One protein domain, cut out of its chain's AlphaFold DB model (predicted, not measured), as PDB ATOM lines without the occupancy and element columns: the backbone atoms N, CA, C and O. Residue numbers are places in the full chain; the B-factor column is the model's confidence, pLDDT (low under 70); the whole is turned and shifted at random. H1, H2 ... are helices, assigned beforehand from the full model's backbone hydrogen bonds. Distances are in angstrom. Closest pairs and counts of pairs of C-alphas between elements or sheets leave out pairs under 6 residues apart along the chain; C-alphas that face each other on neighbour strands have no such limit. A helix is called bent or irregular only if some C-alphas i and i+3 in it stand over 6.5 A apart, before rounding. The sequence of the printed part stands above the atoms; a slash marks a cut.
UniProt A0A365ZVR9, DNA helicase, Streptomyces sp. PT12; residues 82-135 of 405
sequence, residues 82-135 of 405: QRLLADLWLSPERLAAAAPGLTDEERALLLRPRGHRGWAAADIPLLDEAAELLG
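Overview. This is residues 82 to 135 of the 405 residues of the protein "DNA helicase" of Streptomyces sp. PT12 (UniProt A0A365ZVR9). Four helices are set as a loose U: the longest, H4, makes one arm, H2 and H3 pack together as the other, and H1 bridges the two. The link of residues 111 to 120 returns from H3 to H4. The printed part has 54 residues, with four named helices in the order H1, H2, H3, H4 and no named strand; its class is all helix. It is compact, with a radius of gyration of the C-alphas of 11.2 A and spans of 29 by 24 by 17 A.

Along the chain. H4, residues 121 to 134, is 20.6 A long, from C-alpha 121 at (25.893, 22.991, 31.867) to C-alpha 134 at (22.814, 31.960, 13.527). It is irregular, but only just: C-alphas 122 and 125 are 6.6 A apart. H1, residues 82 to 90, begins with C-alpha 82 at (17.954, 25.425, 20.973) and is 12.1 A long. H2, residues 92 to 98, measures 9.9 A, and H3, residues 104 to 110, 10.1 A.

Arrangement. H4, with residues 127 to 130 alone, only just touches H1, with 3 pairs of C-alphas within 8 A; the closest are those of Gln 82 and Leu 127, 6.6 A apart. Their lines, that of H4 a rough one, stand at a steep tilt of 62 degrees, opposite ways. H1 and H2 only just touch, only at the corner by their link, also with 3 pairs; the closest C-alphas, of Leu 88 and Arg 94, are 5.7 A apart. H2 touches H3, about perpendicular at 84 degrees, the closest C-alphas being those of Leu 95 and Arg 107, 6.8 A apart. H1 and H3 are close but not clearly touching, with the closest C-alphas, of Trp 89 and Leu 110, 6.3 A apart. H4 is apart from H2 and from H3. Every O i to N i+4 pair is within hydrogen-bond range in H1, H2 and H3, and 8 of 10 are in H4.

Size, cuts and confidence. The C-alphas farthest apart, of Glu 105 and Gly 135, are 31.9 A apart. The printed part has no cut. The links H1 to H2 and H2 to H3 are tight, and H3 to H4 is short, with 10 residues; no link is long. The mean pLDDT of the printed part is 92.6, and no printed residue is under 70.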
ATOM      1  N   GLN A  82      18.563  26.575  20.316       93.69
ATOM      2  CA  GLN A  82      17.954  25.425  20.973       93.69
ATOM      3  C   GLN A  82      17.548  24.358  19.956       93.69
ATOM      4  O   GLN A  82      17.834  23.179  20.150       93.69
ATOM      5  N   ARG A  83      16.902  24.755  18.855       92.88
ATOM      6  CA  ARG A  83      16.501  23.811  17.808       92.88
ATOM      7  C   ARG A  83      17.718  23.200  17.121       92.88
ATOM      8  O   ARG A  83      17.763  21.986  16.961       92.88
ATOM      9  N   LEU A  84      18.718  24.019  16.786       94.31
ATOM     10  CA  LEU A  84      19.957  23.564  16.156       94.31
ATOM     11  C   LEU A  84      20.625  22.454  16.975       94.31
ATOM     12  O   LEU A  84      20.932  21.393  16.433       94.31
ATOM     13  N   LEU A  85      20.838  22.691  18.271       95.00
ATOM     14  CA  LEU A  85      21.503  21.713  19.127       95.00
ATOM     15  C   LEU A  85      20.629  20.487  19.407       95.00
ATOM     16  O   LEU A  85      21.129  19.365  19.346       95.00
ATOM     17  N   ALA A  86      19.328  20.671  19.647       93.62
ATOM     18  CA  ALA A  86      18.408  19.553  19.850       93.62
ATOM     19  C   ALA A  86      18.374  18.614  18.633       93.62
ATOM     20  O   ALA A  86      18.486  17.398  18.793       93.62
ATOM     21  N   ASP A  87      18.288  19.172  17.422       93.06
ATOM     22  CA  ASP A  87      18.286  18.402  16.177       93.06
ATOM     23  C   ASP A  87      19.649  17.733  15.920       93.06
ATOM     24  O   ASP A  87      19.702  16.614  15.398       93.06
ATOM     25  N   LEU A  88      20.752  18.385  16.312       94.50
ATOM     26  CA  LEU A  88      22.109  17.849  16.180       94.50
ATOM     27  C   LEU A  88      22.352  16.642  17.095       94.50
ATOM     28  O   LEU A  88      22.873  15.631  16.631       94.50
ATOM     29  N   TRP A  89      21.964  16.715  18.371       94.62
ATOM     30  CA  TRP A  89      22.132  15.586  19.298       94.62
ATOM     31  C   TRP A  89      21.131  14.461  19.065       94.62
ATOM     32  O   TRP A  89      21.333  13.350  19.551       94.62
ATOM     33  N   LEU A  90      20.042  14.734  18.349       94.38
ATOM     34  CA  LEU A  90      19.048  13.723  18.022       94.38
ATOM     35  C   LEU A  90      19.442  12.870  16.804       94.38
ATOM     36  O   LEU A  90      19.050  11.706  16.734       94.38
ATOM     37  N   SER A  91      20.169  13.435  15.833       94.69
ATOM     38  CA  SER A  91      20.474  12.777  14.554       94.69
ATOM     39  C   SER A  91      21.939  12.333  14.469       94.69
ATOM     40  O   SER A  91      22.833  13.181  14.365       94.69
ATOM     41  N   PRO A  92      22.199  11.012  14.414       94.38
ATOM     42  CA  PRO A  92      23.536  10.475  14.166       94.38
ATOM     43  C   PRO A  92      24.149  10.986  12.861       94.38
ATOM     44  O   PRO A  92      25.339  11.291  12.816       94.38
ATOM     45  N   GLU A  93      23.340  11.139  11.808       94.38
ATOM     46  CA  GLU A  93      23.809  11.582  10.493       94.38
ATOM     47  C   GLU A  93      24.280  13.040  10.526       94.38
ATOM     48  O   GLU A  93      25.335  13.372   9.979       94.38
ATOM     49  N   ARG A  94      23.525  13.917  11.203       94.19
ATOM     50  CA  ARG A  94      23.913  15.324  11.384       94.19
ATOM     51  C   ARG A  94      25.176  15.437  12.224       94.19
ATOM     52  O   ARG A  94      26.054  16.228  11.883       94.19
ATOM     53  N   LEU A  95      25.290  14.635  13.281       94.44
ATOM     54  CA  LEU A  95      26.462  14.639  14.149       94.44
ATOM     55  C   LEU A  95      27.716  14.137  13.419       94.44
ATOM     56  O   LEU A  95      28.778  14.742  13.548       94.44
ATOM     57  N   ALA A  96      27.593  13.093  12.596       94.25
ATOM     58  CA  ALA A  96      28.683  12.606  11.751       94.25
ATOM     59  C   ALA A  96      29.145  13.664  10.735       94.25
ATOM     60  O   ALA A  96      30.345  13.846  10.536       94.25
ATOM     61  N   ALA A  97      28.206  14.406  10.137       94.69
ATOM     62  CA  ALA A  97      28.528  15.487   9.209       94.69
ATOM     63  C   ALA A  97      29.177  16.703   9.898       94.69
ATOM     64  O   ALA A  97      30.067  17.329   9.324       94.69
ATOM     65  N   ALA A  98      28.736  17.049  11.111       93.38
ATOM     66  CA  ALA A  98      29.204  18.232  11.838       93.38
ATOM     67  C   ALA A  98      30.509  18.000  12.618       93.38
ATOM     68  O   ALA A  98      31.290  18.934  12.797       93.38
ATOM     69  N   ALA A  99      30.754  16.772  13.079       93.19
ATOM     70  CA  ALA A  99      31.911  16.415  13.893       93.19
ATOM     71  C   ALA A  99      32.685  15.233  13.279       93.19
ATOM     72  O   ALA A  99      32.761  14.158  13.885       93.19
ATOM     73  N   PRO A 100      33.292  15.408  12.086       93.00
ATOM     74  CA  PRO A 100      34.046  14.340  11.427       93.00
ATOM     75  C   PRO A 100      35.308  13.935  12.202       93.00
ATOM     76  O   PRO A 100      35.788  12.821  12.031       93.00
ATOM     77  N   GLY A 101      35.832  14.816  13.063       93.25
ATOM     78  CA  GLY A 101      37.007  14.547  13.896       93.25
ATOM     79  C   GLY A 101      36.745  13.689  15.138       93.25
ATOM     80  O   GLY A 101      37.706  13.318  15.800       93.25
ATOM     81  N   LEU A 102      35.481  13.392  15.460       94.50
ATOM     82  CA  LEU A 102      35.123  12.475  16.545       94.50
ATOM     83  C   LEU A 102      34.966  11.050  16.009       94.50
ATOM     84  O   LEU A 102      34.504  10.847  14.882       94.50
ATOM     85  N   THR A 103      35.320  10.069  16.832       95.31
ATOM     86  CA  THR A 103      35.049   8.648  16.573       95.31
ATOM     87  C   THR A 103      33.549   8.347  16.643       95.31
ATOM     88  O   THR A 103      32.761   9.134  17.176       95.31
ATOM     89  N   ASP A 104      33.128   7.202  16.101       93.25
ATOM     90  CA  ASP A 104      31.725   6.779  16.174       93.25
ATOM     91  C   ASP A 104      31.279   6.543  17.621       93.25
ATOM     92  O   ASP A 104      30.164   6.919  17.990       93.25
ATOM     93  N   GLU A 105      32.166   6.009  18.463       94.31
ATOM     94  CA  GLU A 105      31.920   5.828  19.891       94.31
ATOM     95  C   GLU A 105      31.731   7.171  20.608       94.31
ATOM     96  O   GLU A 105      30.774   7.335  21.365       94.31
ATOM     97  N   GLU A 106      32.589   8.161  20.348       94.44
ATOM     98  CA  GLU A 106      32.453   9.503  20.932       94.44
ATOM     99  C   GLU A 106      31.175  10.204  20.465       94.44
ATOM    100  O   GLU A 106      30.479  10.825  21.271       94.44
ATOM    101  N   ARG A 107      30.824  10.072  19.180       94.62
ATOM    102  CA  ARG A 107      29.560  10.597  18.651       94.62
ATOM    103  C   ARG A 107      28.362   9.946  19.335       94.62
ATOM    104  O   ARG A 107      27.431  10.652  19.716       94.62
ATOM    105  N   ALA A 108      28.401   8.633  19.556       93.31
ATOM    106  CA  ALA A 108      27.332   7.920  20.247       93.31
ATOM    107  C   ALA A 108      27.127   8.412  21.691       93.31
ATOM    108  O   ALA A 108      25.986   8.470  22.149       93.31
ATOM    109  N   LEU A 109      28.194   8.832  22.386       93.06
ATOM    110  CA  LEU A 109      28.105   9.407  23.738       93.06
ATOM    111  C   LEU A 109      27.391  10.768  23.786       93.06
ATOM    112  O   LEU A 109      26.890  11.152  24.843       93.06
ATOM    113  N   LEU A 110      27.346  11.503  22.671       92.62
ATOM    114  CA  LEU A 110      26.687  12.811  22.581       92.62
ATOM    115  C   LEU A 110      25.200  12.714  22.216       92.62
ATOM    116  O   LEU A 110      24.468  13.696  22.379       92.62
ATOM    117  N   LEU A 111      24.752  11.565  21.703       93.94
ATOM    118  CA  LEU A 111      23.383  11.391  21.236       93.94
ATOM    119  C   LEU A 111      22.382  11.434  22.389       93.94
ATOM    120  O   LEU A 111      22.586  10.846  23.454       93.94
ATOM    121  N   ARG A 112      21.250  12.098  22.149       92.31
ATOM    122  CA  ARG A 112      20.152  12.205  23.113       92.31
ATOM    123  C   ARG A 112      18.911  11.485  22.593       92.31
ATOM    124  O   ARG A 112      18.518  11.692  21.444       92.31
ATOM    125  N   PRO A 113      18.256  10.655  23.425       87.69
ATOM    126  CA  PRO A 113      17.037   9.973  23.020       87.69
ATOM    127  C   PRO A 113      15.900  10.965  22.754       87.69
ATOM    128  O   PRO A 113      15.832  12.054  23.334       87.69
ATOM    129  N   ARG A 114      14.962  10.561  21.889       83.88
ATOM    130  CA  ARG A 114      13.753  11.343  21.596       83.88
ATOM    131  C   ARG A 114      12.994  11.649  22.884       83.88
ATOM    132  O   ARG A 114      12.728  10.756  23.681       83.88
ATOM    133  N   GLY A 115      12.627  12.913  23.064       77.81
ATOM    134  CA  GLY A 115      11.918  13.373  24.258       77.81
ATOM    135  C   GLY A 115      12.821  13.713  25.447       77.81
ATOM    136  O   GLY A 115      12.286  14.056  26.499       77.81
ATOM    137  N   HIS A 116      14.152  13.674  25.299       84.44
ATOM    138  CA  HIS A 116      15.056  14.273  26.279       84.44
ATOM    139  C   HIS A 116      14.711  15.757  26.468       84.44
ATOM    140  O   HIS A 116      14.569  16.506  25.500       84.44
ATOM    141  N   ARG A 117      14.556  16.177  27.726       82.12
ATOM    142  CA  ARG A 117      14.239  17.558  28.097       82.12
ATOM    143  C   ARG A 117      15.308  18.083  29.039       82.12
ATOM    144  O   ARG A 117      15.679  17.400  29.988       82.12
ATOM    145  N   GLY A 118      15.716  19.320  28.801       86.75
ATOM    146  CA  GLY A 118      16.714  20.008  29.607       86.75
ATOM    147  C   GLY A 118      18.046  20.168  28.886       86.75
ATOM    148  O   GLY A 118      18.299  19.566  27.843       86.75
ATOM    149  N   TRP A 119      18.870  21.028  29.471       92.25
ATOM    150  CA  TRP A 119      20.195  21.383  28.985       92.25
ATOM    151  C   TRP A 119      21.207  21.056  30.074       92.25
ATOM    152  O   TRP A 119      20.964  21.319  31.254       92.25
ATOM    153  N   ALA A 120      22.331  20.470  29.682       90.31
ATOM    154  CA  ALA A 120      23.478  20.312  30.557       90.31
ATOM    155  C   ALA A 120      24.232  21.646  30.670       90.31
ATOM    156  O   ALA A 120      24.157  22.494  29.782       90.31
ATOM    157  N   ALA A 121      25.032  21.814  31.726       90.50
ATOM    158  CA  ALA A 121      25.893  22.991  31.867       90.50
ATOM    159  C   ALA A 121      26.847  23.158  30.665       90.50
ATOM    160  O   ALA A 121      27.069  24.274  30.201       90.50
ATOM    161  N   ALA A 122      27.331  22.044  30.104       90.62
ATOM    162  CA  ALA A 122      28.177  22.023  28.909       90.62
ATOM    163  C   ALA A 122      27.477  22.533  27.634       90.62
ATOM    164  O   ALA A 122      28.154  22.939  26.691       90.62
ATOM    165  N   ASP A 123      26.141  22.560  27.607       94.38
ATOM    166  CA  ASP A 123      25.376  23.044  26.457       94.38
ATOM    167  C   ASP A 123      25.262  24.565  26.430       94.38
ATOM    168  O   ASP A 123      25.082  25.150  25.366       94.38
ATOM    169  N   ILE A 124      25.361  25.220  27.591       94.12
ATOM    170  CA  ILE A 124      25.133  26.663  27.717       94.12
ATOM    171  C   ILE A 124      26.112  27.453  26.832       94.12
ATOM    172  O   ILE A 124      25.652  28.293  26.056       94.12
ATOM    173  N   PRO A 125      27.432  27.172  26.842       95.19
ATOM    174  CA  PRO A 125      28.351  27.860  25.942       95.19
ATOM    175  C   PRO A 125      28.121  27.551  24.460       95.19
ATOM    176  O   PRO A 125      28.401  28.391  23.609       95.19
ATOM    177  N   LEU A 126      27.611  26.357  24.139       95.88
ATOM    178  CA  LEU A 126      27.292  25.977  22.762       95.88
ATOM    179  C   LEU A 126      26.052  26.712  22.252       95.88
ATOM    180  O   LEU A 126      26.029  27.125  21.097       95.88
ATOM    181  N   LEU A 127      25.045  26.908  23.107       95.75
ATOM    182  CA  LEU A 127      23.865  27.716  22.800       95.75
ATOM    183  C   LEU A 127      24.248  29.172  22.538       95.75
ATOM    184  O   LEU A 127      23.739  29.770  21.592       95.75
ATOM    185  N   ASP A 128      25.155  29.728  23.346       95.44
ATOM    186  CA  ASP A 128      25.653  31.089  23.135       95.44
ATOM    187  C   ASP A 128      26.416  31.215  21.814       95.44
ATOM    188  O   ASP A 128      26.140  32.125  21.040       95.44
ATOM    189  N   GLU A 129      27.326  30.284  21.510       95.75
ATOM    190  CA  GLU A 129      28.052  30.298  20.232       95.75
ATOM    191  C   GLU A 129      27.107  30.085  19.038       95.75
ATOM    192  O   GLU A 129      27.237  30.761  18.021       95.75
ATOM    193  N   ALA A 130      26.122  29.193  19.159       95.62
ATOM    194  CA  ALA A 130      25.116  28.979  18.124       95.62
ATOM    195  C   ALA A 130      24.298  30.248  17.854       95.62
ATOM    196  O   ALA A 130      24.035  30.547  16.695       95.62
ATOM    197  N   ALA A 131      23.941  31.022  18.884       93.38
ATOM    198  CA  ALA A 131      23.248  32.299  18.706       93.38
ATOM    199  C   ALA A 131      24.064  33.303  17.879       93.38
ATOM    200  O   ALA A 131      23.504  34.013  17.049       93.38
ATOM    201  N   GLU A 132      25.385  33.330  18.056       92.56
ATOM    202  CA  GLU A 132      26.280  34.195  17.277       92.56
ATOM    203  C   GLU A 132      26.393  33.753  15.815       92.56
ATOM    204  O   GLU A 132      26.405  34.585  14.912       92.56
ATOM    205  N   LEU A 133      26.463  32.439  15.574       93.19
ATOM    206  CA  LEU A 133      26.583  31.880  14.224       93.19
ATOM    207  C   LEU A 133      25.269  31.942  13.436       93.19
ATOM    208  O   LEU A 133      25.287  32.068  12.209       93.19
ATOM    209  N   LEU A 134      24.137  31.820  14.128       92.81
ATOM    210  CA  LEU A 134      22.814  31.960  13.527       92.81
ATOM    211  C   LEU A 134      22.503  33.433  13.242       92.81
ATOM    212  O   LEU A 134      22.078  33.765  12.135       92.81
ATOM    213  N   GLY A 135      22.845  34.318  14.180       88.56
ATOM    214  CA  GLY A 135      22.538  35.739  14.099       88.56
ATOM    215  C   GLY A 135      21.059  36.019  14.353       88.56
ATOM    216  O   GLY A 135      20.331  35.196  14.900       88.56
TER     217      GLY A 135